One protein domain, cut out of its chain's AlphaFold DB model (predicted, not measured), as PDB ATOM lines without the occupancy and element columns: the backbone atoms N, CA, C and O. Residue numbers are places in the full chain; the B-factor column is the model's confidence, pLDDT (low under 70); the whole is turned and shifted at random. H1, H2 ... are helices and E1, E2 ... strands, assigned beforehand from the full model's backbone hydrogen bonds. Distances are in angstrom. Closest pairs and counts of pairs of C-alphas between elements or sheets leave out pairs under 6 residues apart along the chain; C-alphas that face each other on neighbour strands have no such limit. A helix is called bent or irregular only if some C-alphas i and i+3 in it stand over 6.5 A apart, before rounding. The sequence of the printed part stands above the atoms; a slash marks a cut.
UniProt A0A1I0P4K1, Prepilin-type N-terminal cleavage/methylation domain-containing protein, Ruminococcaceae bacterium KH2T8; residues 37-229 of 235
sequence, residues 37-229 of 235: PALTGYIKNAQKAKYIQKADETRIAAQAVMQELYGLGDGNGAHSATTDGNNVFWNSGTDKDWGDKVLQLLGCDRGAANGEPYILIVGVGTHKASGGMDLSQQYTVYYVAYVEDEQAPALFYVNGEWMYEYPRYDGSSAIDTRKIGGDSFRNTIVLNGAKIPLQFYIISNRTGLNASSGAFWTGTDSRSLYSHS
ATOM      1  N   PRO A  37      29.057 -18.640 -27.420       84.38
ATOM      2  CA  PRO A  37      28.711 -18.621 -25.994       84.38
ATOM      3  C   PRO A  37      27.198 -18.580 -25.735       84.38
ATOM      4  O   PRO A  37      26.696 -19.295 -24.871       84.38
ATOM      5  N   ALA A  38      26.449 -17.793 -26.515       80.06
ATOM      6  CA  ALA A  38      25.001 -17.684 -26.363       80.06
ATOM      7  C   ALA A  38      24.292 -19.002 -26.722       80.06
ATOM      8  O   ALA A  38      23.496 -19.513 -25.934       80.06
ATOM      9  N   LEU A  39      24.624 -19.599 -27.874       78.94
ATOM     10  CA  LEU A  39      24.047 -20.873 -28.317       78.94
ATOM     11  C   LEU A  39      24.374 -22.020 -27.357       78.94
ATOM     12  O   LEU A  39      23.495 -22.811 -27.023       78.94
ATOM     13  N   THR A  40      25.615 -22.095 -26.867       81.19
ATOM     14  CA  THR A  40      26.007 -23.121 -25.888       81.19
ATOM     15  C   THR A  40      25.270 -22.958 -24.555       81.19
ATOM     16  O   THR A  40      24.882 -23.959 -23.957       81.19
ATOM     17  N   GLY A  41      24.991 -21.724 -24.118       76.25
ATOM     18  CA  GLY A  41      24.123 -21.447 -22.968       76.25
ATOM     19  C   GLY A  41      22.676 -21.911 -23.175       76.25
ATOM     20  O   GLY A  41      22.124 -22.600 -22.316       76.25
ATOM     21  N   TYR A  42      22.073 -21.610 -24.331       76.06
ATOM     22  CA  TYR A  42      20.717 -22.070 -24.658       76.06
ATOM     23  C   TYR A  42      20.607 -23.597 -24.704       76.06
ATOM     24  O   TYR A  42      19.649 -24.151 -24.169       76.06
ATOM     25  N   ILE A  43      21.600 -24.282 -25.283       77.31
ATOM     26  CA  ILE A  43      21.648 -25.750 -25.315       77.31
ATOM     27  C   ILE A  43      21.687 -26.321 -23.891       77.31
ATOM     28  O   ILE A  43      20.918 -27.231 -23.586       77.31
ATOM     29  N   LYS A  44      22.514 -25.762 -22.997       78.31
ATOM     30  CA  LYS A  44      22.574 -26.192 -21.587       78.31
ATOM     31  C   LYS A  44      21.235 -26.006 -20.869       78.31
ATOM     32  O   LYS A  44      20.794 -26.905 -20.162       78.31
ATOM     33  N   ASN A  45      20.561 -24.876 -21.080       79.38
ATOM     34  CA  ASN A  45      19.252 -24.618 -20.474       79.38
ATOM     35  C   ASN A  45      18.171 -25.569 -21.005       79.38
ATOM     36  O   ASN A  45      17.377 -26.091 -20.226       79.38
ATOM     37  N   ALA A  46      18.168 -25.844 -22.312       77.94
ATOM     38  CA  ALA A  46      17.252 -26.807 -22.916       77.94
ATOM     39  C   ALA A  46      17.495 -28.234 -22.395       77.94
ATOM     40  O   ALA A  46      16.542 -28.957 -22.111       77.94
ATOM     41  N   GLN A  47      18.759 -28.629 -22.204       79.69
ATOM     42  CA  GLN A  47      19.107 -29.904 -21.573       79.69
ATOM     43  C   GLN A  47      18.612 -29.973 -20.125       79.69
ATOM     44  O   GLN A  47      17.978 -30.955 -19.753       79.69
ATOM     45  N   LYS A  48      18.816 -28.914 -19.327       81.56
ATOM     46  CA  LYS A  48      18.282 -28.838 -17.958       81.56
ATOM     47  C   LYS A  48      16.754 -28.974 -17.929       81.56
ATOM     48  O   LYS A  48      16.225 -29.726 -17.117       81.56
ATOM     49  N   ALA A  49      16.043 -28.303 -18.834       84.00
ATOM     50  CA  ALA A  49      14.587 -28.416 -18.936       84.00
ATOM     51  C   ALA A  49      14.135 -29.840 -19.306       84.00
ATOM     52  O   ALA A  49      13.207 -30.365 -18.695       84.00
ATOM     53  N   LYS A  50      14.830 -30.492 -20.250       88.00
ATOM     54  CA  LYS A  50      14.580 -31.896 -20.618       88.00
ATOM     55  C   LYS A  50      14.719 -32.825 -19.407       88.00
ATOM     56  O   LYS A  50      13.865 -33.686 -19.208       88.00
ATOM     57  N   TYR A  51      15.772 -32.661 -18.605       87.81
ATOM     58  CA  TYR A  51      15.970 -33.492 -17.416       87.81
ATOM     59  C   TYR A  51      14.883 -33.264 -16.361       87.81
ATOM     60  O   TYR A  51      14.381 -34.238 -15.811       87.81
ATOM     61  N   ILE A  52      14.472 -32.011 -16.124       90.25
ATOM     62  CA  ILE A  52      13.369 -31.693 -15.200       90.25
ATOM     63  C   ILE A  52      12.073 -32.369 -15.650       90.25
ATOM     64  O   ILE A  52      11.386 -32.959 -14.824       90.25
ATOM     65  N   GLN A  53      11.754 -32.326 -16.946       91.75
ATOM     66  CA  GLN A  53      10.552 -32.972 -17.472       91.75
ATOM     67  C   GLN A  53      10.555 -34.481 -17.192       91.75
ATOM     68  O   GLN A  53       9.596 -35.002 -16.632       91.75
ATOM     69  N   LYS A  54      11.653 -35.172 -17.524       91.50
ATOM     70  CA  LYS A  54      11.790 -36.611 -17.254       91.50
ATOM     71  C   LYS A  54      11.722 -36.928 -15.763       91.50
ATOM     72  O   LYS A  54      11.080 -37.891 -15.359       91.50
ATOM     73  N   ALA A  55      12.368 -36.113 -14.935       93.19
ATOM     74  CA  ALA A  55      12.333 -36.284 -13.493       93.19
ATOM     75  C   ALA A  55      10.905 -36.089 -12.938       93.19
ATOM     76  O   ALA A  55      10.481 -36.846 -12.064       93.19
ATOM     77  N   ASP A  56      10.123 -35.151 -13.479       94.81
ATOM     78  CA  ASP A  56       8.718 -34.966 -13.096       94.81
ATOM     79  C   ASP A  56       7.827 -36.139 -13.516       94.81
ATOM     80  O   ASP A  56       6.984 -36.571 -12.729       94.81
ATOM     81  N   GLU A  57       8.073 -36.743 -14.681       95.12
ATOM     82  CA  GLU A  57       7.425 -38.002 -15.072       95.12
ATOM     83  C   GLU A  57       7.689 -39.101 -14.025       95.12
ATOM     84  O   GLU A  57       6.748 -39.772 -13.591       95.12
ATOM     85  N   THR A  58       8.928 -39.223 -13.523       95.25
ATOM     86  CA  THR A  58       9.257 -40.182 -12.445       95.25
ATOM     87  C   THR A  58       8.511 -39.903 -11.145       95.25
ATOM     88  O   THR A  58       8.020 -40.836 -10.507       95.25
ATOM     89  N   ARG A  59       8.346 -38.626 -10.778       96.44
ATOM     90  CA  ARG A  59       7.573 -38.216  -9.599       96.44
ATOM     91  C   ARG A  59       6.109 -38.617  -9.739       96.44
ATOM     92  O   ARG A  59       5.531 -39.140  -8.790       96.44
ATOM     93  N   ILE A  60       5.507 -38.374 -10.904       97.00
ATOM     94  CA  ILE A  60       4.102 -38.703 -11.178       97.00
ATOM     95  C   ILE A  60       3.892 -40.219 -11.149       97.00
ATOM     96  O   ILE A  60       2.965 -40.688 -10.487       97.00
ATOM     97  N   ALA A  61       4.768 -40.989 -11.803       97.38
ATOM     98  CA  ALA A  61       4.708 -42.449 -11.800       97.38
ATOM     99  C   ALA A  61       4.829 -43.020 -10.380       97.38
ATOM    100  O   ALA A  61       4.005 -43.832  -9.957       97.38
ATOM    101  N   ALA A  62       5.808 -42.545  -9.607       96.25
ATOM    102  CA  ALA A  62       5.979 -42.963  -8.223       96.25
ATOM    103  C   ALA A  62       4.785 -42.574  -7.346       96.25
ATOM    104  O   ALA A  62       4.315 -43.386  -6.551       96.25
ATOM    105  N   GLN A  63       4.249 -41.362  -7.517       96.56
ATOM    106  CA  GLN A  63       3.063 -40.922  -6.791       96.56
ATOM    107  C   GLN A  63       1.853 -41.806  -7.108       96.56
ATOM    108  O   GLN A  63       1.109 -42.134  -6.187       96.56
ATOM    109  N   ALA A  64       1.662 -42.218  -8.364       96.44
ATOM    110  CA  ALA A  64       0.583 -43.125  -8.748       96.44
ATOM    111  C   ALA A  64       0.709 -44.488  -8.047       96.44
ATOM    112  O   ALA A  64      -0.269 -44.975  -7.483       96.44
ATOM    113  N   VAL A  65       1.918 -45.058  -8.003       94.38
ATOM    114  CA  VAL A  65       2.175 -46.321  -7.288       94.38
ATOM    115  C   VAL A  65       1.938 -46.177  -5.782       94.38
ATOM    116  O   VAL A  65       1.309 -47.041  -5.177       94.38
ATOM    117  N   MET A  66       2.354 -45.063  -5.175       91.69
ATOM    118  CA  MET A  66       2.089 -44.796  -3.755       91.69
ATOM    119  C   MET A  66       0.589 -44.660  -3.454       91.69
ATOM    120  O   MET A  66       0.132 -45.132  -2.417       91.69
ATOM    121  N   GLN A  67      -0.203 -44.069  -4.354       91.62
ATOM    122  CA  GLN A  67      -1.660 -43.994  -4.181       91.62
ATOM    123  C   GLN A  67      -2.341 -45.358  -4.321       91.62
ATOM    124  O   GLN A  67      -3.334 -45.629  -3.649       91.62
ATOM    125  N   GLU A  68      -1.807 -46.240  -5.162       91.00
ATOM    126  CA  GLU A  68      -2.301 -47.613  -5.229       91.00
ATOM    127  C   GLU A  68      -2.036 -48.364  -3.921       91.00
ATOM    128  O   GLU A  68      -2.937 -49.012  -3.391       91.00
ATOM    129  N   LEU A  69      -0.838 -48.205  -3.353       87.44
ATOM    130  CA  LEU A  69      -0.505 -48.753  -2.039       87.44
ATOM    131  C   LEU A  69      -1.419 -48.222  -0.938       87.44
ATOM    132  O   LEU A  69      -1.914 -49.003  -0.127       87.44
ATOM    133  N   TYR A  70      -1.704 -46.920  -0.955       86.81
ATOM    134  CA  TYR A  70      -2.671 -46.313  -0.048       86.81
ATOM    135  C   TYR A  70      -4.044 -47.003  -0.128       86.81
ATOM    136  O   TYR A  70      -4.653 -47.290   0.903       86.81
ATOM    137  N   GLY A  71      -4.508 -47.337  -1.337       85.38
ATOM    138  CA  GLY A  71      -5.779 -48.033  -1.556       85.38
ATOM    139  C   GLY A  71      -5.804 -49.497  -1.096       85.38
ATOM    140  O   GLY A  71      -6.881 -50.028  -0.826       85.38
ATOM    141  N   LEU A  72      -4.642 -50.148  -0.987       82.44
ATOM    142  CA  LEU A  72      -4.518 -51.538  -0.538       82.44
ATOM    143  C   LEU A  72      -4.495 -51.692   0.991       82.44
ATOM    144  O   LEU A  72      -4.818 -52.768   1.497       82.44
ATOM    145  N   GLY A  73      -4.150 -50.631   1.721       67.94
ATOM    146  CA  GLY A  73      -4.069 -50.634   3.180       67.94
ATOM    147  C   GLY A  73      -2.813 -51.315   3.746       67.94
ATOM    148  O   GLY A  73      -2.018 -51.932   3.040       67.94
ATOM    149  N   ASP A  74      -2.654 -51.205   5.067       59.12
ATOM    150  CA  ASP A  74      -1.404 -51.412   5.829       59.12
ATOM    151  C   ASP A  74      -0.892 -52.878   5.911       59.12
ATOM    152  O   ASP A  74       0.009 -53.191   6.681       59.12
ATOM    153  N   GLY A  75      -1.475 -53.808   5.142       54.53
ATOM    154  CA  GLY A  75      -1.209 -55.254   5.224       54.53
ATOM    155  C   GLY A  75      -0.491 -55.883   4.024       54.53
ATOM    156  O   GLY A  75      -0.079 -57.040   4.109       54.53
ATOM    157  N   ASN A  76      -0.317 -55.160   2.913       56.53
ATOM    158  CA  ASN A  76       0.128 -55.741   1.635       56.53
ATOM    159  C   ASN A  76       1.627 -55.562   1.342       56.53
ATOM    160  O   ASN A  76       2.006 -55.151   0.247       56.53
ATOM    161  N   GLY A  77       2.482 -55.906   2.312       53.75
ATOM    162  CA  GLY A  77       3.913 -56.194   2.107       53.75
ATOM    163  C   GLY A  77       4.819 -55.029   1.686       53.75
ATOM    164  O   GLY A  77       6.018 -55.113   1.887       53.75
ATOM    165  N   ALA A  78       4.273 -53.916   1.193       55.09
ATOM    166  CA  ALA A  78       5.044 -52.739   0.793       55.09
ATOM    167  C   ALA A  78       5.637 -51.962   1.979       55.09
ATOM    168  O   ALA A  78       6.529 -51.134   1.789       55.09
ATOM    169  N   HIS A  79       5.165 -52.261   3.196       62.72
ATOM    170  CA  HIS A  79       5.582 -51.623   4.441       62.72
ATOM    171  C   HIS A  79       6.375 -52.570   5.316       62.72
ATOM    172  O   HIS A  79       5.934 -52.987   6.384       62.72
ATOM    173  N   SER A  80       7.613 -52.846   4.923       52.53
ATOM    174  CA  SER A  80       8.608 -53.147   5.946       52.53
ATOM    175  C   SER A  80       9.097 -51.821   6.516       52.53
ATOM    176  O   SER A  80      10.137 -51.298   6.122       52.53
ATOM    177  N   ALA A  81       8.319 -51.256   7.447       51.53
ATOM    178  CA  ALA A  81       8.792 -50.226   8.362       51.53
ATOM    179  C   ALA A  81       9.895 -50.846   9.230       51.53
ATOM    180  O   ALA A  81       9.670 -51.266  10.365       51.53
ATOM    181  N   THR A  82      11.097 -50.985   8.672       43.22
ATOM    182  CA  THR A  82      12.221 -51.504   9.433       43.22
ATOM    183  C   THR A  82      12.674 -50.405  10.369       43.22
ATOM    184  O   THR A  82      13.003 -49.293   9.949       43.22
ATOM    185  N   THR A  83      12.666 -50.751  11.646       41.44
ATOM    186  CA  THR A  83      13.267 -50.017  12.747       41.44
ATOM    187  C   THR A  83      14.618 -49.443  12.295       41.44
ATOM    188  O   THR A  83      15.523 -50.184  11.933       41.44
ATOM    189  N   ASP A  84      14.698 -48.113  12.251       46.88
ATOM    190  CA  ASP A  84      15.896 -47.289  12.071       46.88
ATOM    191  C   ASP A  84      16.838 -47.667  10.901       46.88
ATOM    192  O   ASP A  84      17.901 -48.259  11.080       46.88
ATOM    193  N   GLY A  85      16.486 -47.221   9.684       53.84
ATOM    194  CA  GLY A  85      17.347 -47.373   8.497       53.84
ATOM    195  C   GLY A  85      16.961 -46.603   7.222       53.84
ATOM    196  O   GLY A  85      17.681 -46.712   6.235       53.84
ATOM    197  N   ASN A  86      15.878 -45.812   7.241       67.44
ATOM    198  CA  ASN A  86      15.400 -44.842   6.231       67.44
ATOM    199  C   ASN A  86      15.182 -45.290   4.776       67.44
ATOM    200  O   ASN A  86      14.531 -44.545   4.046       67.44
ATOM    201  N   ASN A  87      15.657 -46.460   4.350       84.94
ATOM    202  CA  ASN A  87      15.609 -46.891   2.954       84.94
ATOM    203  C   ASN A  87      14.861 -48.222   2.824       84.94
ATOM    204  O   ASN A  87      15.263 -49.220   3.415       84.94
ATOM    205  N   VAL A  88      13.808 -48.232   2.014       88.50
ATOM    206  CA  VAL A  88      13.129 -49.432   1.518       88.50
ATOM    207  C   VAL A  88      13.682 -49.734   0.130       88.50
ATOM    208  O   VAL A  88      13.821 -48.838  -0.704       88.50
ATOM    209  N   PHE A  89      14.024 -50.992  -0.129       90.44
ATOM    210  CA  PHE A  89      14.604 -51.408  -1.403       90.44
ATOM    211  C   PHE A  89      13.515 -51.921  -2.341       90.44
ATOM    212  O   PHE A  89      13.051 -53.044  -2.207       90.44
ATOM    213  N   TRP A  90      13.136 -51.093  -3.311       93.25
ATOM    214  CA  TRP A  90      12.240 -51.453  -4.416       93.25
ATOM    215  C   TRP A  90      13.000 -51.772  -5.706       93.25
ATOM    216  O   TRP A  90      12.408 -52.010  -6.752       93.25
ATOM    217  N   ASN A  91      14.327 -51.790  -5.650       93.00
ATOM    218  CA  ASN A  91      15.192 -52.180  -6.754       93.00
ATOM    219  C   ASN A  91      15.594 -53.664  -6.702       93.00
ATOM    220  O   ASN A  91      16.288 -54.149  -7.595       93.00
ATOM    221  N   SER A  92      15.237 -54.370  -5.628       89.56
ATOM    222  CA  SER A  92      15.639 -55.750  -5.358       89.56
ATOM    223  C   SER A  92      14.735 -56.382  -4.294       89.56
ATOM    224  O   SER A  92      13.909 -55.701  -3.697       89.56
ATOM    225  N   GLY A  93      14.892 -57.684  -4.046       85.62
ATOM    226  CA  GLY A  93      14.152 -58.378  -2.990       85.62
ATOM    227  C   GLY A  93      12.677 -58.612  -3.318       85.62
ATOM    228  O   GLY A  93      12.292 -58.667  -4.485       85.62
ATOM    229  N   THR A  94      11.870 -58.802  -2.273       80.75
ATOM    230  CA  THR A  94      10.443 -59.160  -2.365       80.75
ATOM    231  C   THR A  94       9.563 -58.012  -2.842       80.75
ATOM    232  O   THR A  94       8.556 -58.261  -3.493       80.75
ATOM    233  N   ASP A  95       9.969 -56.769  -2.581       85.25
ATOM    234  CA  ASP A  95       9.156 -55.579  -2.867       85.25
ATOM    235  C   ASP A  95       9.551 -54.913  -4.196       85.25
ATOM    236  O   ASP A  95       9.025 -53.863  -4.567       85.25
ATOM    237  N   LYS A  96      10.468 -55.545  -4.941       89.69
ATOM    238  CA  LYS A  96      10.924 -55.126  -6.273       89.69
ATOM    239  C   LYS A  96       9.765 -54.842  -7.227       89.69
ATOM    240  O   LYS A  96       9.880 -53.937  -8.047       89.69
ATOM    241  N   ASP A  97       8.678 -55.602  -7.139       91.31
ATOM    242  CA  ASP A  97       7.553 -55.491  -8.070       91.31
ATOM    243  C   ASP A  97       6.902 -54.098  -8.021       91.31
ATOM    244  O   ASP A  97       6.463 -53.583  -9.050       91.31
ATOM    245  N   TRP A  98       6.937 -53.425  -6.864       92.38
ATOM    246  CA  TRP A  98       6.494 -52.034  -6.741       92.38
ATOM    247  C   TRP A  98       7.418 -51.061  -7.471       92.38
ATOM    248  O   TRP A  98       6.946 -50.168  -8.174       92.38
ATOM    249  N   GLY A  99       8.735 -51.253  -7.370       93.44
ATOM    250  CA  GLY A  99       9.696 -50.462  -8.135       93.44
ATOM    251  C   GLY A  99       9.621 -50.737  -9.634       93.44
ATOM    252  O   GLY A  99       9.668 -49.798 -10.424       93.44
ATOM    253  N   ASP A 100       9.446 -51.996 -10.034       94.44
ATOM    254  CA  ASP A 100       9.247 -52.379 -11.436       94.44
ATOM    255  C   ASP A 100       8.002 -51.721 -12.009       94.44
ATOM    256  O   ASP A 100       8.031 -51.231 -13.131       94.44
ATOM    257  N   LYS A 101       6.926 -51.636 -11.225       95.00
ATOM    258  CA  LYS A 101       5.711 -50.938 -11.631       95.00
ATOM    259  C   LYS A 101       5.950 -49.449 -11.877       95.00
ATOM    260  O   LYS A 101       5.431 -48.914 -12.855       95.00
ATOM    261  N   VAL A 102       6.759 -48.781 -11.046       95.88
ATOM    262  CA  VAL A 102       7.162 -47.388 -11.313       95.88
ATOM    263  C   VAL A 102       7.906 -47.293 -12.645       95.88
ATOM    264  O   VAL A 102       7.582 -46.429 -13.453       95.88
ATOM    265  N   LEU A 103       8.861 -48.191 -12.904       95.50
ATOM    266  CA  LEU A 103       9.613 -48.211 -14.165       95.50
ATOM    267  C   LEU A 103       8.705 -48.487 -15.377       95.50
ATOM    268  O   LEU A 103       8.783 -47.783 -16.382       95.50
ATOM    269  N   GLN A 104       7.764 -49.424 -15.259       94.94
ATOM    270  CA  GLN A 104       6.796 -49.738 -16.313       94.94
ATOM    271  C   GLN A 104       5.899 -48.543 -16.650       94.94
ATOM    272  O   GLN A 104       5.627 -48.299 -17.824       94.94
ATOM    273  N   LEU A 105       5.476 -47.760 -15.651       95.25
ATOM    274  CA  LEU A 105       4.739 -46.510 -15.877       95.25
ATOM    275  C   LEU A 105       5.582 -45.449 -16.603       95.25
ATOM    276  O   LEU A 105       5.023 -44.601 -17.292       95.25
ATOM    277  N   LEU A 106       6.910 -45.519 -16.486       93.06
ATOM    278  CA  LEU A 106       7.857 -44.704 -17.252       93.06
ATOM    279  C   LEU A 106       8.178 -45.292 -18.633       93.06
ATOM    280  O   LEU A 106       8.937 -44.697 -19.397       93.06
ATOM    281  N   GLY A 107       7.597 -46.446 -18.975       91.50
ATOM    282  CA  GLY A 107       7.834 -47.133 -20.239       91.50
ATOM    283  C   GLY A 107       9.205 -47.804 -20.326       91.50
ATOM    284  O   GLY A 107       9.711 -47.992 -21.433       91.50
ATOM    285  N   CYS A 108       9.823 -48.147 -19.191       89.31
ATOM    286  CA  CYS A 108      11.094 -48.862 -19.153       89.31
ATOM    287  C   CYS A 108      11.049 -50.103 -18.255       89.31
ATOM    288  O   CYS A 108      10.290 -50.186 -17.293       89.31
ATOM    289  N   ASP A 109      11.901 -51.074 -18.575       91.44
ATOM    290  CA  ASP A 109      12.097 -52.270 -17.763       91.44
ATOM    291  C   ASP A 109      13.375 -52.149 -16.931       91.44
ATOM    292  O   ASP A 109      14.361 -51.523 -17.337       91.44
ATOM    293  N   ARG A 110      13.389 -52.806 -15.770       92.44
ATOM    294  CA  ARG A 110      14.593 -52.903 -14.944       92.44
ATOM    295  C   ARG A 110      15.736 -53.566 -15.713       92.44
ATOM    296  O   ARG A 110      15.564 -54.589 -16.368       92.44
ATOM    297  N   GLY A 111      16.930 -53.002 -15.586       87.56
ATOM    298  CA  GLY A 111      18.140 -53.437 -16.271       87.56
ATOM    299  C   GLY A 111      18.236 -52.962 -17.720       87.56
ATOM    300  O   GLY A 111      19.261 -53.216 -18.357       87.56
ATOM    301  N   ALA A 112      17.228 -52.261 -18.255       81.62
ATOM    302  CA  ALA A 112      17.299 -51.703 -19.598       81.62
ATOM    303  C   ALA A 112      18.462 -50.706 -19.692       81.62
ATOM    304  O   ALA A 112      18.523 -49.719 -18.956       81.62
ATOM    305  N   ALA A 113      19.387 -50.954 -20.626       68.19
ATOM    306  CA  ALA A 113      20.559 -50.101 -20.825       68.19
ATOM    307  C   ALA A 113      20.159 -48.640 -21.090       68.19
ATOM    308  O   ALA A 113      20.783 -47.740 -20.536       68.19
ATOM    309  N   ASN A 114      19.073 -48.448 -21.847       67.06
ATOM    310  CA  ASN A 114      18.488 -47.159 -22.191       67.06
ATOM    311  C   ASN A 114      17.042 -47.121 -21.676       67.06
ATOM    312  O   ASN A 114      16.148 -47.645 -22.338       67.06
ATOM    313  N   GLY A 115      16.810 -46.544 -20.499       77.00
ATOM    314  CA  GLY A 115      15.453 -46.357 -19.977       77.00
ATOM    315  C   GLY A 115      15.350 -46.422 -18.459       77.00
ATOM    316  O   GLY A 115      14.665 -45.583 -17.884       77.00
ATOM    317  N   GLU A 116      16.041 -47.362 -17.800       91.44
ATOM    318  CA  GLU A 116      16.094 -47.368 -16.333       91.44
ATOM    319  C   GLU A 116      17.028 -46.244 -15.856       91.44
ATOM    320  O   GLU A 116      18.212 -46.267 -16.225       91.44
ATOM    321  N   PRO A 117      16.539 -45.308 -15.017       94.50
ATOM    322  CA  PRO A 117      17.374 -44.258 -14.449       94.50
ATOM    323  C   PRO A 117      18.575 -44.844 -13.704       94.50
ATOM    324  O   PRO A 117      18.460 -45.841 -12.988       94.50
ATOM    325  N   TYR A 118      19.737 -44.209 -13.836       94.81
ATOM    326  CA  TYR A 118      20.942 -44.608 -13.109       94.81
ATOM    327  C   TYR A 118      20.730 -44.601 -11.590       94.81
ATOM    328  O   TYR A 118      21.124 -45.542 -10.891       94.81
ATOM    329  N   ILE A 119      20.040 -43.570 -11.097       95.94
ATOM    330  CA  ILE A 119      19.542 -43.482  -9.726       95.94
ATOM    331  C   ILE A 119      18.103 -42.968  -9.775       95.94
ATOM    332  O   ILE A 119      17.835 -41.927 -10.372       95.94
ATOM    333  N   LEU A 120      17.189 -43.681  -9.118       97.31
ATOM    334  CA  LEU A 120      15.839 -43.194  -8.842       97.31
ATOM    335  C   LEU A 120      15.467 -43.527  -7.403       97.31
ATOM    336  O   LEU A 120      15.423 -44.692  -7.000       97.31
ATOM    337  N   ILE A 121      15.190 -42.478  -6.643       96.44
ATOM    338  CA  ILE A 121      14.829 -42.537  -5.234       96.44
ATOM    339  C   ILE A 121      13.609 -41.663  -5.033       96.44
ATOM    340  O   ILE A 121      13.565 -40.540  -5.527       96.44
ATOM    341  N   VAL A 122      12.648 -42.156  -4.266       95.69
ATOM    342  CA  VAL A 122      11.441 -41.411  -3.909       95.69
ATOM    343  C   VAL A 122      11.306 -41.385  -2.397       95.69
ATOM    344  O   VAL A 122      11.569 -42.382  -1.734       95.69
ATOM    345  N   GLY A 123      10.913 -40.244  -1.842       93.19
ATOM    346  CA  GLY A 123      10.645 -40.081  -0.421       93.19
ATOM    347  C   GLY A 123       9.211 -39.656  -0.157       93.19
ATOM    348  O   GLY A 123       8.737 -38.665  -0.717       93.19
ATOM    349  N   VAL A 124       8.553 -40.389   0.734       92.00
ATOM    350  CA  VAL A 124       7.205 -40.102   1.247       92.00
ATOM    351  C   VAL A 124       7.247 -39.918   2.762       92.00
ATOM    352  O   VAL A 124       8.299 -40.128   3.369       92.00
ATOM    353  N   GLY A 125       6.138 -39.528   3.393       90.81
ATOM    354  CA  GLY A 125       6.056 -39.468   4.853       90.81
ATOM    355  C   GLY A 125       6.377 -40.817   5.511       90.81
ATOM    356  O   GLY A 125       6.088 -41.887   4.977       90.81
ATOM    357  N   THR A 126       7.014 -40.787   6.679       88.31
ATOM    358  CA  THR A 126       7.377 -42.020   7.383       88.31
ATOM    359  C   THR A 126       6.150 -42.798   7.848       88.31
ATOM    360  O   THR A 126       5.203 -42.236   8.398       88.31
ATOM    361  N   HIS A 127       6.224 -44.119   7.704       84.75
ATOM    362  CA  HIS A 127       5.220 -45.050   8.216       84.75
ATOM    363  C   HIS A 127       5.470 -45.404   9.694       84.75
ATOM    364  O   HIS A 127       4.645 -46.044  10.340       84.75
ATOM    365  N   LYS A 128       6.603 -44.967  10.274       85.00
ATOM    366  CA  LYS A 128       6.891 -45.157  11.700       85.00
ATOM    367  C   LYS A 128       5.894 -44.343  12.526       85.00
ATOM    368  O   LYS A 128       5.828 -43.122  12.390       85.00
ATOM    369  N   ALA A 129       5.177 -45.002  13.437       84.88
ATOM    370  CA  ALA A 129       4.139 -44.371  14.256       84.88
ATOM    371  C   ALA A 129       4.630 -43.125  15.026       84.88
ATOM    372  O   ALA A 129       3.910 -42.136  15.138       84.88
ATOM    373  N   SER A 130       5.879 -43.130  15.503       86.69
ATOM    374  CA  SER A 130       6.482 -41.991  16.212       86.69
ATOM    375  C   SER A 130       6.734 -40.761  15.339       86.69
ATOM    376  O   SER A 130       6.932 -39.668  15.871       86.69
ATOM    377  N   GLY A 131       6.702 -40.913  14.012       87.00
ATOM    378  CA  GLY A 131       6.766 -39.804  13.068       87.00
ATOM    379  C   GLY A 131       5.496 -38.957  13.052       87.00
ATOM    380  O   GLY A 131       5.562 -37.807  12.629       87.00
ATOM    381  N   GLY A 132       4.368 -39.488  13.543       87.38
ATOM    382  CA  GLY A 132       3.113 -38.744  13.679       87.38
ATOM    383  C   GLY A 132       2.493 -38.299  12.352       87.38
ATOM    384  O   GLY A 132       1.797 -37.288  12.330       87.38
ATOM    385  N   MET A 133       2.777 -39.014  11.260       88.25
ATOM    386  CA  MET A 133       2.197 -38.738   9.945       88.25
ATOM    387  C   MET A 133       0.764 -39.252   9.867       88.25
ATOM    388  O   MET A 133       0.467 -40.349  10.342       88.25
ATOM    389  N   ASP A 134      -0.111 -38.471   9.239       89.06
ATOM    390  CA  ASP A 134      -1.396 -38.995   8.790       89.06
ATOM    391  C   ASP A 134      -1.211 -39.927   7.577       89.06
ATOM    392  O   ASP A 134      -0.161 -39.948   6.928       89.06
ATOM    393  N   LEU A 135      -2.245 -40.711   7.262       84.31
ATOM    394  CA  LEU A 135      -2.170 -41.657   6.150       84.31
ATOM    395  C   LEU A 135      -1.907 -40.955   4.812       84.31
ATOM    396  O   LEU A 135      -1.134 -41.461   4.017       84.31
ATOM    397  N   SER A 136      -2.484 -39.782   4.543       87.94
ATOM    398  CA  SER A 136      -2.232 -39.091   3.270       87.94
ATOM    399  C   SER A 136      -0.758 -38.702   3.135       87.94
ATOM    400  O   SER A 136      -0.170 -38.855   2.064       87.94
ATOM    401  N   GLN A 137      -0.145 -38.221   4.216       90.38
ATOM    402  CA  GLN A 137       1.264 -37.839   4.267       90.38
ATOM    403  C   GLN A 137       2.186 -39.041   4.050       90.38
ATOM    404  O   GLN A 137       3.203 -38.916   3.369       90.38
ATOM    405  N   GLN A 138       1.817 -40.214   4.565       89.31
ATOM    406  CA  GLN A 138       2.588 -41.449   4.402       89.31
ATOM    407  C   GLN A 138       2.733 -41.900   2.943       89.31
ATOM    408  O   GLN A 138       3.752 -42.484   2.593       89.31
ATOM    409  N   TYR A 139       1.788 -41.550   2.067       90.94
ATOM    410  CA  TYR A 139       1.832 -41.911   0.640       90.94
ATOM    411  C   TYR A 139       1.992 -40.705  -0.299       90.94
ATOM    412  O   TYR A 139       1.901 -40.838  -1.523       90.94
ATOM    413  N   THR A 140       2.239 -39.511   0.243       92.62
ATOM    414  CA  THR A 140       2.530 -38.315  -0.560       92.62
ATOM    415  C   THR A 140       4.021 -38.241  -0.863       92.62
ATOM    416  O   THR A 140       4.845 -38.290   0.047       92.62
ATOM    417  N   VAL A 141       4.376 -38.094  -2.139       94.94
ATOM    418  CA  VAL A 141       5.759 -37.929  -2.595       94.94
ATOM    419  C   VAL A 141       6.220 -36.502  -2.327       94.94
ATOM    420  O   VAL A 141       5.807 -35.559  -2.999       94.94
ATOM    421  N   TYR A 142       7.122 -36.357  -1.361       94.38
ATOM    422  CA  TYR A 142       7.738 -35.079  -1.003       94.38
ATOM    423  C   TYR A 142       9.151 -34.918  -1.556       94.38
ATOM    424  O   TYR A 142       9.636 -33.793  -1.669       94.38
ATOM    425  N   TYR A 143       9.812 -36.031  -1.874       94.50
ATOM    426  CA  TYR A 143      11.195 -36.050  -2.322       94.50
ATOM    427  C   TYR A 143      11.379 -36.956  -3.534       94.50
ATOM    428  O   TYR A 143      10.823 -38.054  -3.573       94.50
ATOM    429  N   VAL A 144      12.200 -36.524  -4.486       96.75
ATOM    430  CA  VAL A 144      12.728 -37.381  -5.555       96.75
ATOM    431  C   VAL A 144      14.208 -37.078  -5.731       96.75
ATOM    432  O   VAL A 144      14.589 -35.914  -5.736       96.75
ATOM    433  N   ALA A 145      15.029 -38.108  -5.902       96.25
ATOM    434  CA  ALA A 145      16.378 -37.993  -6.445       96.25
ATOM    435  C   ALA A 145      16.430 -38.779  -7.756       96.25
ATOM    436  O   ALA A 145      16.146 -39.978  -7.767       96.25
ATOM    437  N   TYR A 146      16.776 -38.097  -8.845       96.62
ATOM    438  CA  TYR A 146      16.786 -38.647 -10.196       96.62
ATOM    439  C   TYR A 146      18.124 -38.373 -10.882       96.62
ATOM    440  O   TYR A 146      18.588 -37.234 -10.923       96.62
ATOM    441  N   VAL A 147      18.713 -39.416 -11.460       95.00
ATOM    442  CA  VAL A 147      19.879 -39.349 -12.346       95.00
ATOM    443  C   VAL A 147      19.565 -40.213 -13.566       95.00
ATOM    444  O   VAL A 147      19.333 -41.411 -13.415       95.00
ATOM    445  N   GLU A 148      19.531 -39.617 -14.764       92.81
ATOM    446  CA  GLU A 148      19.144 -40.324 -16.000       92.81
ATOM    447  C   GLU A 148      20.140 -41.439 -16.350       92.81
ATOM    448  O   GLU A 148      19.753 -42.597 -16.486       92.81
ATOM    449  N   ASP A 149      21.425 -41.102 -16.432       91.50
ATOM    450  CA  ASP A 149      22.526 -42.007 -16.764       91.50
ATOM    451  C   ASP A 149      23.798 -41.650 -15.961       91.50
ATOM    452  O   ASP A 149      23.831 -40.656 -15.233       91.50
ATOM    453  N   GLU A 150      24.858 -42.459 -16.066       90.56
ATOM    454  CA  GLU A 150      26.130 -42.248 -15.341       90.56
ATOM    455  C   GLU A 150      26.802 -40.894 -15.662       90.56
ATOM    456  O   GLU A 150      27.657 -40.426 -14.917       90.56
ATOM    457  N   GLN A 151      26.409 -40.242 -16.754       88.00
ATOM    458  CA  GLN A 151      26.929 -38.962 -17.223       88.00
ATOM    459  C   GLN A 151      25.841 -37.881 -17.205       88.00
ATOM    460  O   GLN A 151      25.910 -36.953 -18.006       88.00
ATOM    461  N   ALA A 152      24.824 -38.004 -16.345       89.69
ATOM    462  CA  ALA A 152      23.771 -37.009 -16.169       89.69
ATOM    463  C   ALA A 152      23.875 -36.345 -14.787       89.69
ATOM    464  O   ALA A 152      24.276 -36.996 -13.819       89.69
ATOM    465  N   PRO A 153      23.503 -35.061 -14.646       91.56
ATOM    466  CA  PRO A 153      23.452 -34.426 -13.337       91.56
ATOM    467  C   PRO A 153      22.297 -34.994 -12.503       91.56
ATOM    468  O   PRO A 153      21.277 -35.430 -13.043       91.56
ATOM    469  N   ALA A 154      22.436 -34.935 -11.183       93.50
ATOM    470  CA  ALA A 154      21.356 -35.253 -10.264       93.50
ATOM    471  C   ALA A 154      20.333 -34.117 -10.218       93.50
ATOM    472  O   ALA A 154      20.686 -32.940 -10.119       93.50
ATOM    473  N   LEU A 155      19.059 -34.494 -10.255       94.44
ATOM    474  CA  LEU A 155      17.939 -33.620  -9.949       94.44
ATOM    475  C   LEU A 155      17.278 -34.077  -8.663       94.44
ATOM    476  O   LEU A 155      16.983 -35.259  -8.474       94.44
ATOM    477  N   PHE A 156      16.989 -33.103  -7.817       94.12
ATOM    478  CA  PHE A 156      16.298 -33.290  -6.562       94.12
ATOM    479  C   PHE A 156      14.979 -32.536  -6.609       94.12
ATOM    480  O   PHE A 156      14.950 -31.341  -6.892       94.12
ATOM    481  N   TYR A 157      13.892 -33.233  -6.324       94.19
ATOM    482  CA  TYR A 157      12.617 -32.618  -6.003       94.19
ATOM    483  C   TYR A 157      12.505 -32.536  -4.492       94.19
ATOM    484  O   TYR A 157      12.664 -33.554  -3.817       94.19
ATOM    485  N   VAL A 158      12.202 -31.356  -3.964       90.56
ATOM    486  CA  VAL A 158      11.837 -31.187  -2.559       90.56
ATOM    487  C   VAL A 158      10.586 -30.322  -2.497       90.56
ATOM    488  O   VAL A 158      10.639 -29.117  -2.710       90.56
ATOM    489  N   ASN A 159       9.444 -30.955  -2.228       81.19
ATOM    490  CA  ASN A 159       8.155 -30.307  -1.974       81.19
ATOM    491  C   ASN A 159       7.786 -29.158  -2.941       81.19
ATOM    492  O   ASN A 159       7.510 -28.031  -2.531       81.19
ATOM    493  N   GLY A 160       7.750 -29.455  -4.234       84.50
ATOM    494  CA  GLY A 160       7.265 -28.534  -5.269       84.50
ATOM    495  C   GLY A 160       8.370 -27.861  -6.071       84.50
ATOM    496  O   GLY A 160       8.092 -27.366  -7.160       84.50
ATOM    497  N   GLU A 161       9.610 -27.906  -5.591       88.06
ATOM    498  CA  GLU A 161      10.741 -27.271  -6.260       88.06
ATOM    499  C   GLU A 161      11.770 -28.303  -6.722       88.06
ATOM    500  O   GLU A 161      12.089 -29.260  -6.014       88.06
ATOM    501  N   TRP A 162      12.279 -28.093  -7.937       90.50
ATOM    502  CA  TRP A 162      13.375 -28.862  -8.513       90.50
ATOM    503  C   TRP A 162      14.689 -28.107  -8.338       90.50
ATOM    504  O   TRP A 162      14.789 -26.930  -8.685       90.50
ATOM    505  N   MET A 163      15.715 -28.803  -7.865       89.12
ATOM    506  CA  MET A 163      17.056 -28.267  -7.658       89.12
ATOM    507  C   MET A 163      18.122 -29.261  -8.124       89.12
ATOM    508  O   MET A 163      17.908 -30.470  -8.129       89.12
ATOM    509  N   TYR A 164      19.280 -28.744  -8.527       88.69
ATOM    510  CA  TYR A 164      20.451 -29.550  -8.902       88.69
ATOM    511  C   TYR A 164      21.465 -29.674  -7.759       88.69
ATOM    512  O   TYR A 164      22.332 -30.546  -7.771       88.69
ATOM    513  N   GLU A 165      21.377 -28.781  -6.775       87.25
ATOM    514  CA  GLU A 165      22.202 -28.829  -5.577       87.25
ATOM    515  C   GLU A 165      21.727 -29.961  -4.667       87.25
ATOM    516  O   GLU A 165      20.527 -30.183  -4.501       87.25
ATOM    517  N   TYR A 166      22.675 -30.684  -4.071       87.38
ATOM    518  CA  TYR A 166      22.337 -31.739  -3.130       87.38
ATOM    519  C   TYR A 166      21.660 -31.131  -1.889       87.38
ATOM    520  O   TYR A 166      22.267 -30.275  -1.239       87.38
ATOM    521  N   PRO A 167      20.455 -31.580  -1.497       84.12
ATOM    522  CA  PRO A 167      19.785 -31.091  -0.296       84.12
ATOM    523  C   PRO A 167      20.532 -31.626   0.934       84.12
ATOM    524  O   PRO A 167      20.301 -32.749   1.380       84.12
ATOM    525  N   ARG A 168      21.523 -30.856   1.403       71.06
ATOM    526  CA  ARG A 168      22.524 -31.280   2.398       71.06
ATOM    527  C   ARG A 168      21.964 -31.323   3.828       71.06
ATOM    528  O   ARG A 168      20.763 -31.301   4.018       71.06
ATOM    529  N   TYR A 169      22.847 -31.445   4.818       59.34
ATOM    530  CA  TYR A 169      22.582 -31.445   6.257       59.34
ATOM    531  C   TYR A 169      23.521 -30.406   6.886       59.34
ATOM    532  O   TYR A 169      24.650 -30.726   7.256       59.34
ATOM    533  N   ASP A 170      23.132 -29.134   6.898       55.88
ATOM    534  CA  ASP A 170      23.931 -28.040   7.476       55.88
ATOM    535  C   ASP A 170      23.103 -27.002   8.252       55.88
ATOM    536  O   ASP A 170      23.564 -25.897   8.524       55.88
ATOM    537  N   GLY A 171      21.883 -27.364   8.664       45.66
ATOM    538  CA  GLY A 171      21.001 -26.505   9.465       45.66
ATOM    539  C   GLY A 171      20.251 -25.430   8.666       45.66
ATOM    540  O   GLY A 171      19.269 -24.887   9.173       45.66
ATOM    541  N   SER A 172      20.651 -25.176   7.415       51.69
ATOM    542  CA  SER A 172      19.923 -24.376   6.411       51.69
ATOM    543  C   SER A 172      19.358 -25.204   5.256       51.69
ATOM    544  O   SER A 172      18.719 -24.673   4.351       51.69
ATOM    545  N   SER A 173      19.604 -26.509   5.274       64.25
ATOM    546  CA  SER A 173      19.245 -27.402   4.185       64.25
ATOM    547  C   SER A 173      17.765 -27.784   4.194       64.25
ATOM    548  O   SER A 173      17.114 -27.809   5.240       64.25
ATOM    549  N   ALA A 174      17.241 -28.150   3.024       69.50
ATOM    550  CA  ALA A 174      15.845 -28.555   2.881       69.50
ATOM    551  C   ALA A 174      15.501 -29.856   3.643       69.50
ATOM    552  O   ALA A 174      14.340 -30.056   3.997       69.50
ATOM    553  N   ILE A 175      16.493 -30.717   3.924       82.94
ATOM    554  CA  ILE A 175      16.347 -31.987   4.654       82.94
ATOM    555  C   ILE A 175      17.304 -31.995   5.852       82.94
ATOM    556  O   ILE A 175      18.493 -31.745   5.702       82.94
ATOM    557  N   ASP A 176      16.804 -32.301   7.048       83.88
ATOM    558  CA  ASP A 176      17.594 -32.262   8.282       83.88
ATOM    559  C   ASP A 176      17.178 -33.360   9.280       83.88
ATOM    560  O   ASP A 176      16.096 -33.945   9.191       83.88
ATOM    561  N   THR A 177      18.020 -33.621  10.276       86.50
ATOM    562  CA  THR A 177      17.732 -34.550  11.372       86.50
ATOM    563  C   THR A 177      16.873 -33.847  12.406       86.50
ATOM    564  O   THR A 177      17.269 -32.843  12.997       86.50
ATOM    565  N   ARG A 178      15.697 -34.402  12.697       87.06
ATOM    566  CA  ARG A 178      14.779 -33.834  13.688       87.06
ATOM    567  C   ARG A 178      14.369 -34.876  14.715       87.06
ATOM    568  O   ARG A 178      14.144 -36.039  14.394       87.06
ATOM    569  N   LYS A 179      14.235 -34.430  15.966       88.56
ATOM    570  CA  LYS A 179      13.607 -35.223  17.027       88.56
ATOM    571  C   LYS A 179      12.089 -35.069  16.970       88.56
ATOM    572  O   LYS A 179      11.590 -33.937  16.999       88.56
ATOM    573  N   ILE A 180      11.383 -36.194  16.882       87.69
ATOM    574  CA  ILE A 180       9.918 -36.288  16.803       87.69
ATOM    575  C   ILE A 180       9.496 -37.519  17.610       87.69
ATOM    576  O   ILE A 180      10.075 -38.585  17.440       87.69
ATOM    577  N   GLY A 181       8.552 -37.365  18.544       82.00
ATOM    578  CA  GLY A 181       8.017 -38.502  19.307       82.00
ATOM    579  C   GLY A 181       9.047 -39.311  20.115       82.00
ATOM    580  O   GLY A 181       8.789 -40.464  20.424       82.00
ATOM    581  N   GLY A 182      10.214 -38.736  20.438       84.00
ATOM    582  CA  GLY A 182      11.320 -39.428  21.120       84.00
ATOM    583  C   GLY A 182      12.362 -40.058  20.184       84.00
ATOM    584  O   GLY A 182      13.471 -40.346  20.629       84.00
ATOM    585  N   ASP A 183      12.061 -40.171  18.892       86.12
ATOM    586  CA  ASP A 183      12.952 -40.717  17.869       86.12
ATOM    587  C   ASP A 183      13.719 -39.628  17.114       86.12
ATOM    588  O   ASP A 183      13.285 -38.477  17.022       86.12
ATOM    589  N   SER A 184      14.872 -39.999  16.548       87.12
ATOM    590  CA  SER A 184      15.651 -39.133  15.652       87.12
ATOM    591  C   SER A 184      15.430 -39.539  14.198       87.12
ATOM    592  O   SER A 184      15.874 -40.604  13.776       87.12
ATOM    593  N   PHE A 185      14.802 -38.669  13.414       86.75
ATOM    594  CA  PHE A 185      14.570 -38.882  11.988       86.75
ATOM    595  C   PHE A 185      15.598 -38.112  11.176       86.75
ATOM    596  O   PHE A 185      15.543 -36.885  11.141       86.75
ATOM    597  N   ARG A 186      16.533 -38.821  10.530       83.31
ATOM    598  CA  ARG A 186      17.665 -38.193   9.817       83.31
ATOM    599  C   ARG A 186      17.268 -37.398   8.575       83.31
ATOM    600  O   ARG A 186      17.949 -36.442   8.230       83.31
ATOM    601  N   ASN A 187      16.175 -37.800   7.934       86.81
ATOM    602  CA  ASN A 187      15.691 -37.209   6.696       86.81
ATOM    603  C   ASN A 187      14.340 -36.554   6.977       86.81
ATOM    604  O   ASN A 187      13.315 -37.207   6.844       86.81
ATOM    605  N   THR A 188      14.321 -35.306   7.436       88.38
ATOM    606  CA  THR A 188      13.079 -34.582   7.747       88.38
ATOM    607  C   THR A 188      13.042 -33.261   7.002       88.38
ATOM    608  O   THR A 188      13.949 -32.449   7.159       88.38
ATOM    609  N   ILE A 189      11.973 -33.013   6.250       89.31
ATOM    610  CA  ILE A 189      11.704 -31.697   5.656       89.31
ATOM    611  C   ILE A 189      10.833 -30.865   6.599       89.31
ATOM    612  O   ILE A 189      10.048 -31.410   7.381       89.31
ATOM    613  N   VAL A 190      10.961 -29.540   6.536       85.81
ATOM    614  CA  VAL A 190      10.099 -28.618   7.288       85.81
ATOM    615  C   VAL A 190       9.251 -27.822   6.309       85.81
ATOM    616  O   VAL A 190       9.775 -27.004   5.560       85.81
ATOM    617  N   LEU A 191       7.939 -28.045   6.338       80.19
ATOM    618  CA  LEU A 191       6.973 -27.436   5.430       80.19
ATOM    619  C   LEU A 191       5.960 -26.630   6.227       80.19
ATOM    620  O   LEU A 191       5.224 -27.194   7.031       80.19
ATOM    621  N   ASN A 192       5.915 -25.312   6.026       82.19
ATOM    622  CA  ASN A 192       4.979 -24.423   6.730       82.19
ATOM    623  C   ASN A 192       4.974 -24.630   8.263       82.19
ATOM    624  O   ASN A 192       3.936 -24.549   8.913       82.19
ATOM    625  N   GLY A 193       6.139 -24.946   8.845       81.06
ATOM    626  CA  GLY A 193       6.304 -25.236  10.274       81.06
ATOM    627  C   GLY A 193       6.024 -26.687  10.697       81.06
ATOM    628  O   GLY A 193       6.393 -27.066  11.809       81.06
ATOM    629  N   ALA A 194       5.450 -27.520   9.825       85.62
ATOM    630  CA  ALA A 194       5.279 -28.953  10.052       85.62
ATOM    631  C   ALA A 194       6.562 -29.724   9.712       85.62
ATOM    632  O   ALA A 194       7.216 -29.457   8.706       85.62
ATOM    633  N   LYS A 195       6.925 -30.696  10.552       89.81
ATOM    634  CA  LYS A 195       8.065 -31.594  10.325       89.81
ATOM    635  C   LYS A 195       7.558 -32.854   9.636       89.81
ATOM    636  O   LYS A 195       6.759 -33.566  10.233       89.81
ATOM    637  N   ILE A 196       8.044 -33.134   8.435       91.19
ATOM    638  CA  ILE A 196       7.684 -34.330   7.673       91.19
ATOM    639  C   ILE A 196       8.920 -35.235   7.596       91.19
ATOM    640  O   ILE A 196       9.809 -35.007   6.768       91.19
ATOM    641  N   PRO A 197       9.055 -36.211   8.508       90.88
ATOM    642  CA  PRO A 197      10.092 -37.229   8.409       90.88
ATOM    643  C   PRO A 197       9.829 -38.119   7.193       90.88
ATOM    644  O   PRO A 197       8.706 -38.575   6.985       90.88
ATOM    645  N   LEU A 198      10.867 -38.371   6.403       90.50
ATOM    646  CA  LEU A 198      10.786 -39.075   5.134       90.50
ATOM    647  C   LEU A 198      11.238 -40.531   5.253       90.50
ATOM    648  O   LEU A 198      12.265 -40.835   5.865       90.50
ATOM    649  N   GLN A 199      10.491 -41.413   4.597       89.88
ATOM    650  CA  GLN A 199      10.891 -42.770   4.254       89.88
ATOM    651  C   GLN A 199      11.313 -42.787   2.786       89.88
ATOM    652  O   GLN A 199      10.519 -42.431   1.915       89.88
ATOM    653  N   PHE A 200      12.548 -43.197   2.509       91.69
ATOM    654  CA  PHE A 200      13.049 -43.321   1.146       91.69
ATOM    655  C   PHE A 200      12.806 -44.719   0.590       91.69
ATOM    656  O   PHE A 200      12.918 -45.714   1.303       91.69
ATOM    657  N   TYR A 201      12.513 -44.763  -0.701       92.94
ATOM    658  CA  TYR A 201      12.286 -45.947  -1.509       92.94
ATOM    659  C   TYR A 201      13.278 -45.915  -2.667       92.94
ATOM    660  O   TYR A 201      13.257 -45.004  -3.498       92.94
ATOM    661  N   ILE A 202      14.185 -46.887  -2.693       94.38
ATOM    662  CA  ILE A 202      15.215 -47.021  -3.722       94.38
ATOM    663  C   ILE A 202      14.613 -47.815  -4.871       94.38
ATOM    664  O   ILE A 202      14.483 -49.032  -4.771       94.38
ATOM    665  N   ILE A 203      14.233 -47.133  -5.946       95.31
ATOM    666  CA  ILE A 203      13.571 -47.749  -7.101       95.31
ATOM    667  C   ILE A 203      14.608 -48.226  -8.114       95.31
ATOM    668  O   ILE A 203      14.487 -49.339  -8.622       95.31
ATOM    669  N   SER A 204      15.657 -47.433  -8.343       95.75
ATOM    670  CA  SER A 204      16.791 -47.792  -9.199       95.75
ATOM    671  C   SER A 204      18.106 -47.382  -8.553       95.75
ATOM    672  O   SER A 204      18.247 -46.283  -8.014       95.75
ATOM    673  N   ASN A 205      19.081 -48.284  -8.614       95.25
ATOM    674  CA  ASN A 205      20.459 -48.039  -8.210       95.25
ATOM    675  C   ASN A 205      21.378 -48.860  -9.120       95.25
ATOM    676  O   ASN A 205      21.615 -50.042  -8.869       95.25
ATOM    677  N   ARG A 206      21.887 -48.225 -10.174       93.88
ATOM    678  CA  ARG A 206      22.795 -48.841 -11.151       93.88
ATOM    679  C   ARG A 206      24.270 -48.526 -10.876       93.88
ATOM    680  O   ARG A 206      25.135 -48.906 -11.656       93.88
ATOM    681  N   THR A 207      24.563 -47.885  -9.743       93.69
ATOM    682  CA  THR A 207      25.910 -47.422  -9.361       93.69
ATOM    683  C   THR A 207      26.849 -48.551  -8.922       93.69
ATOM    684  O   THR A 207      28.074 -48.411  -8.933       93.69
ATOM    685  N   GLY A 208      26.277 -49.670  -8.463       92.19
ATOM    686  CA  GLY A 208      27.004 -50.732  -7.763       92.19
ATOM    687  C   GLY A 208      27.422 -50.376  -6.327       92.19
ATOM    688  O   GLY A 208      28.051 -51.197  -5.661       92.19
ATOM    689  N   LEU A 209      27.081 -49.184  -5.826       94.38
ATOM    690  CA  LEU A 209      27.321 -48.774  -4.442       94.38
ATOM    691  C   LEU A 209      26.178 -49.237  -3.527       94.38
ATOM    692  O   LEU A 209      25.010 -49.288  -3.920       94.38
ATOM    693  N   ASN A 210      26.507 -49.533  -2.268       92.25
ATOM    694  CA  ASN A 210      25.516 -49.910  -1.265       92.25
ATOM    695  C   ASN A 210      24.703 -48.680  -0.822       92.25
ATOM    696  O   ASN A 210      25.223 -47.817  -0.108       92.25
ATOM    697  N   ALA A 211      23.420 -48.635  -1.186       90.38
ATOM    698  CA  ALA A 211      22.505 -47.544  -0.848       90.38
ATOM    699  C   ALA A 211      22.108 -47.475   0.643       90.38
ATOM    700  O   ALA A 211      21.469 -46.513   1.053       90.38
ATOM    701  N   SER A 212      22.538 -48.405   1.501       87.88
ATOM    702  CA  SER A 212      22.501 -48.229   2.967       87.88
ATOM    703  C   SER A 212      23.695 -47.439   3.518       87.88
ATOM    704  O   SER A 212      23.716 -47.101   4.699       87.88
ATOM    705  N   SER A 213      24.719 -47.175   2.704       87.69
ATOM    706  CA  SER A 213      25.975 -46.566   3.150       87.69
ATOM    707  C   SER A 213      26.101 -45.107   2.724       87.69
ATOM    708  O   SER A 213      25.628 -44.711   1.658       87.69
ATOM    709  N   GLY A 214      26.835 -44.312   3.507       86.38
ATOM    710  CA  GLY A 214      27.180 -42.938   3.132       86.38
ATOM    711  C   GLY A 214      27.962 -42.839   1.817       86.38
ATOM    712  O   GLY A 214      27.910 -41.797   1.178       86.38
ATOM    713  N   ALA A 215      28.621 -43.915   1.366       90.75
ATOM    714  CA  ALA A 215      29.338 -43.936   0.090       90.75
ATOM    715  C   ALA A 215      28.407 -43.710  -1.112       90.75
ATOM    716  O   ALA A 215      28.804 -43.041  -2.060       90.75
ATOM    717  N   PHE A 216      27.169 -44.212  -1.051       93.19
ATOM    718  CA  PHE A 216      26.162 -43.975  -2.085       93.19
ATOM    719  C   PHE A 216      25.584 -42.556  -2.010       93.19
ATOM    720  O   PHE A 216      25.480 -41.887  -3.031       93.19
ATOM    721  N   TRP A 217      25.232 -42.081  -0.812       90.69
ATOM    722  CA  TRP A 217      24.519 -40.808  -0.641       90.69
ATOM    723  C   TRP A 217      25.426 -39.584  -0.727       90.69
ATOM    724  O   TRP A 217      25.143 -38.655  -1.471       90.69
ATOM    725  N   THR A 218      26.514 -39.581   0.043       88.00
ATOM    726  CA  THR A 218      27.357 -38.399   0.304       88.00
ATOM    727  C   THR A 218      28.840 -38.657   0.049       88.00
ATOM    728  O   THR A 218      29.683 -37.846   0.431       88.00
ATOM    729  N   GLY A 219      29.183 -39.819  -0.510       87.25
ATOM    730  CA  GLY A 219      30.557 -40.192  -0.817       87.25
ATOM    731  C   GLY A 219      31.145 -39.333  -1.933       87.25
ATOM    732  O   GLY A 219      30.420 -38.672  -2.669       87.25
ATOM    733  N   THR A 220      32.464 -39.382  -2.086       87.56
ATOM    734  CA  THR A 220      33.193 -38.683  -3.160       87.56
ATOM    735  C   THR A 220      33.510 -39.584  -4.357       87.56
ATOM    736  O   THR A 220      34.223 -39.162  -5.260       87.56
ATOM    737  N   ASP A 221      33.040 -40.838  -4.356       91.38
ATOM    738  CA  ASP A 221      33.099 -41.711  -5.536       91.38
ATOM    739  C   ASP A 221      32.290 -41.059  -6.665       91.38
ATOM    740  O   ASP A 221      31.217 -40.511  -6.403       91.38
ATOM    741  N   SER A 222      32.777 -41.102  -7.906       90.31
ATOM    742  CA  SER A 222      32.112 -40.456  -9.047       90.31
ATOM    743  C   SER A 222      30.695 -40.978  -9.294       90.31
ATOM    744  O   SER A 222      29.891 -40.279  -9.894       90.31
ATOM    745  N   ARG A 223      30.380 -42.183  -8.804       93.31
ATOM    746  CA  ARG A 223      29.069 -42.831  -8.935       93.31
ATOM    747  C   ARG A 223      28.105 -42.493  -7.792       93.31
ATOM    748  O   ARG A 223      26.970 -42.961  -7.810       93.31
ATOM    749  N   SER A 224      28.550 -41.772  -6.758       93.44
ATOM    750  CA  SER A 224      27.701 -41.399  -5.621       93.44
ATOM    751  C   SER A 224      26.669 -40.346  -6.029       93.44
ATOM    752  O   SER A 224      26.945 -39.479  -6.854       93.44
ATOM    753  N   LEU A 225      25.498 -40.344  -5.392       93.38
ATOM    754  CA  LEU A 225      24.449 -39.355  -5.654       93.38
ATOM    755  C   LEU A 225      24.945 -37.909  -5.466       93.38
ATOM    756  O   LEU A 225      24.570 -37.020  -6.228       93.38
ATOM    757  N   TYR A 226      25.814 -37.673  -4.481       90.56
ATOM    758  CA  TYR A 226      26.411 -36.361  -4.232       90.56
ATOM    759  C   TYR A 226      27.335 -35.894  -5.357       90.56
ATOM    760  O   TYR A 226      27.273 -34.727  -5.743       90.56
ATOM    761  N   SER A 227      28.149 -36.783  -5.926       90.62
ATOM    762  CA  SER A 227      29.065 -36.432  -7.018       90.62
ATOM    763  C   SER A 227      28.334 -36.003  -8.294       90.62
ATOM    764  O   SER A 227      28.868 -35.219  -9.074       90.62
ATOM    765  N   HIS A 228      27.087 -36.449  -8.478       91.19
ATOM    766  CA  HIS A 228      26.226 -36.015  -9.578       91.19
ATOM    767  C   HIS A 228      25.557 -34.644  -9.349       91.19
ATOM    768  O   HIS A 228      24.974 -34.095 -10.284       91.19
ATOM    769  N   SER A 229      25.613 -34.070  -8.143       87.88
ATOM    770  CA  SER A 229      25.001 -32.765  -7.843       87.88
ATOM    771  C   SER A 229      25.804 -31.567  -8.384       87.88
ATOM    772  O   SER A 229      27.023 -31.642  -8.599       87.88
TER     773      SER A 229
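What this domain is: This is residues 37 to 229 of the 235 residues of the protein "Prepilin-type N-terminal cleavage/methylation domain-containing protein" of Ruminococcaceae bacterium KH2T8 (UniProt A0A1I0P4K1). A strongly twisted sheet of eight strands has two helices over one face: the long H1 runs slantwise over E2, E3 and E4 and its first residues, 37 to 47, stick out as a free arm, while H2 crosses over E8; the short H3 is on the same face but beside the strands, over none of them. The long strand E8 joins two parts of the sheet, pairing first with the bent E7, whose other neighbour is E6, and farther along with E2 and E1; the short H4 lies off the face away from H1. The 193 printed residues hold, in order, H1 E1 H2 E2 H3 E3 E4 E5 E6 E7 E8 H4, of mixed class, in a branched sheet with one parallel pair, E1 and E8, and otherwise antiparallel pairs. The whole is compact, with a radius of gyration of the C-alphas of 16.4 A and spans of 54 by 37 by 28 A.

How they stand to each other: Start at H1, residues 37 to 72, on the sheet at a height over the sheet of 8.0 A. It lies over E2, residues 119 to 125, E3, residues 141 to 147, and E4, residues 155 to 158, at 47 degrees to E3 on the local plane; its closest C-alphas to E3 are Gln 63 and Val 141, 5.8 A apart. E1, residues 87 to 89, is parallel to E8, residues 194 to 205, with N 88 and O 200 at 2.8 A. H2, residues 96 to 105, touches residues 58 to 65 of H1 alone, closest at the C-alphas of Ala 62 and Val 102, 5.5 A, at a steep tilt of 53 degrees, opposite ways. On the same face, H2 lies over E8, across the strands at 86 degrees on the local plane. E3 lies on one side of E2, with N 121 and O 145 at 2.9 A, and E8 on the other, with N 122 and O 201 at 3.0 A. H3, residues 135 to 138, is on the same face, over none of the strands. E3, E4 and E5, residues 161 to 163, form a meander, each strand the antiparallel neighbour of the one before, with N 146 and O 155 at 2.9 A and N 156 and O 163 at 2.8 A. So do E6, residues 175 to 180, E7, residues 183 to 191, and E8, with N 178 and O 185 at 2.9 A and N 196 and O 189 at 2.8 A; E7 bends by 85 degrees at residue 186. H4, residues 214 to 217, is not on the sheet. Every O i to N i+4 pair is within hydrogen-bond range in H1 and H2; H3 and H4 are too short for such a pair.

Where its parts are: Find C-alpha 37 at (28.711, -18.621, -25.994), from which H1 runs 53.3 A. E2 spans 20.3 A, E3 17.2 A and E7 19.2 A. E8 runs 30.5 A from C-alpha 194 at (5.279, -28.953, 10.052), and H4 ends at C-alpha 217, (24.519, -40.808, -0.641).

The domain as a whole: The farthest C-alphas, Pro 37 and Gly 75, are 56.7 A apart, and the printed part has no cut. The links H1 to E1, H2 to E2 and E5 to E6 are long. Look for pLDDT under 70 at residues 73 to 86, 113 to 114 and 169 to 174.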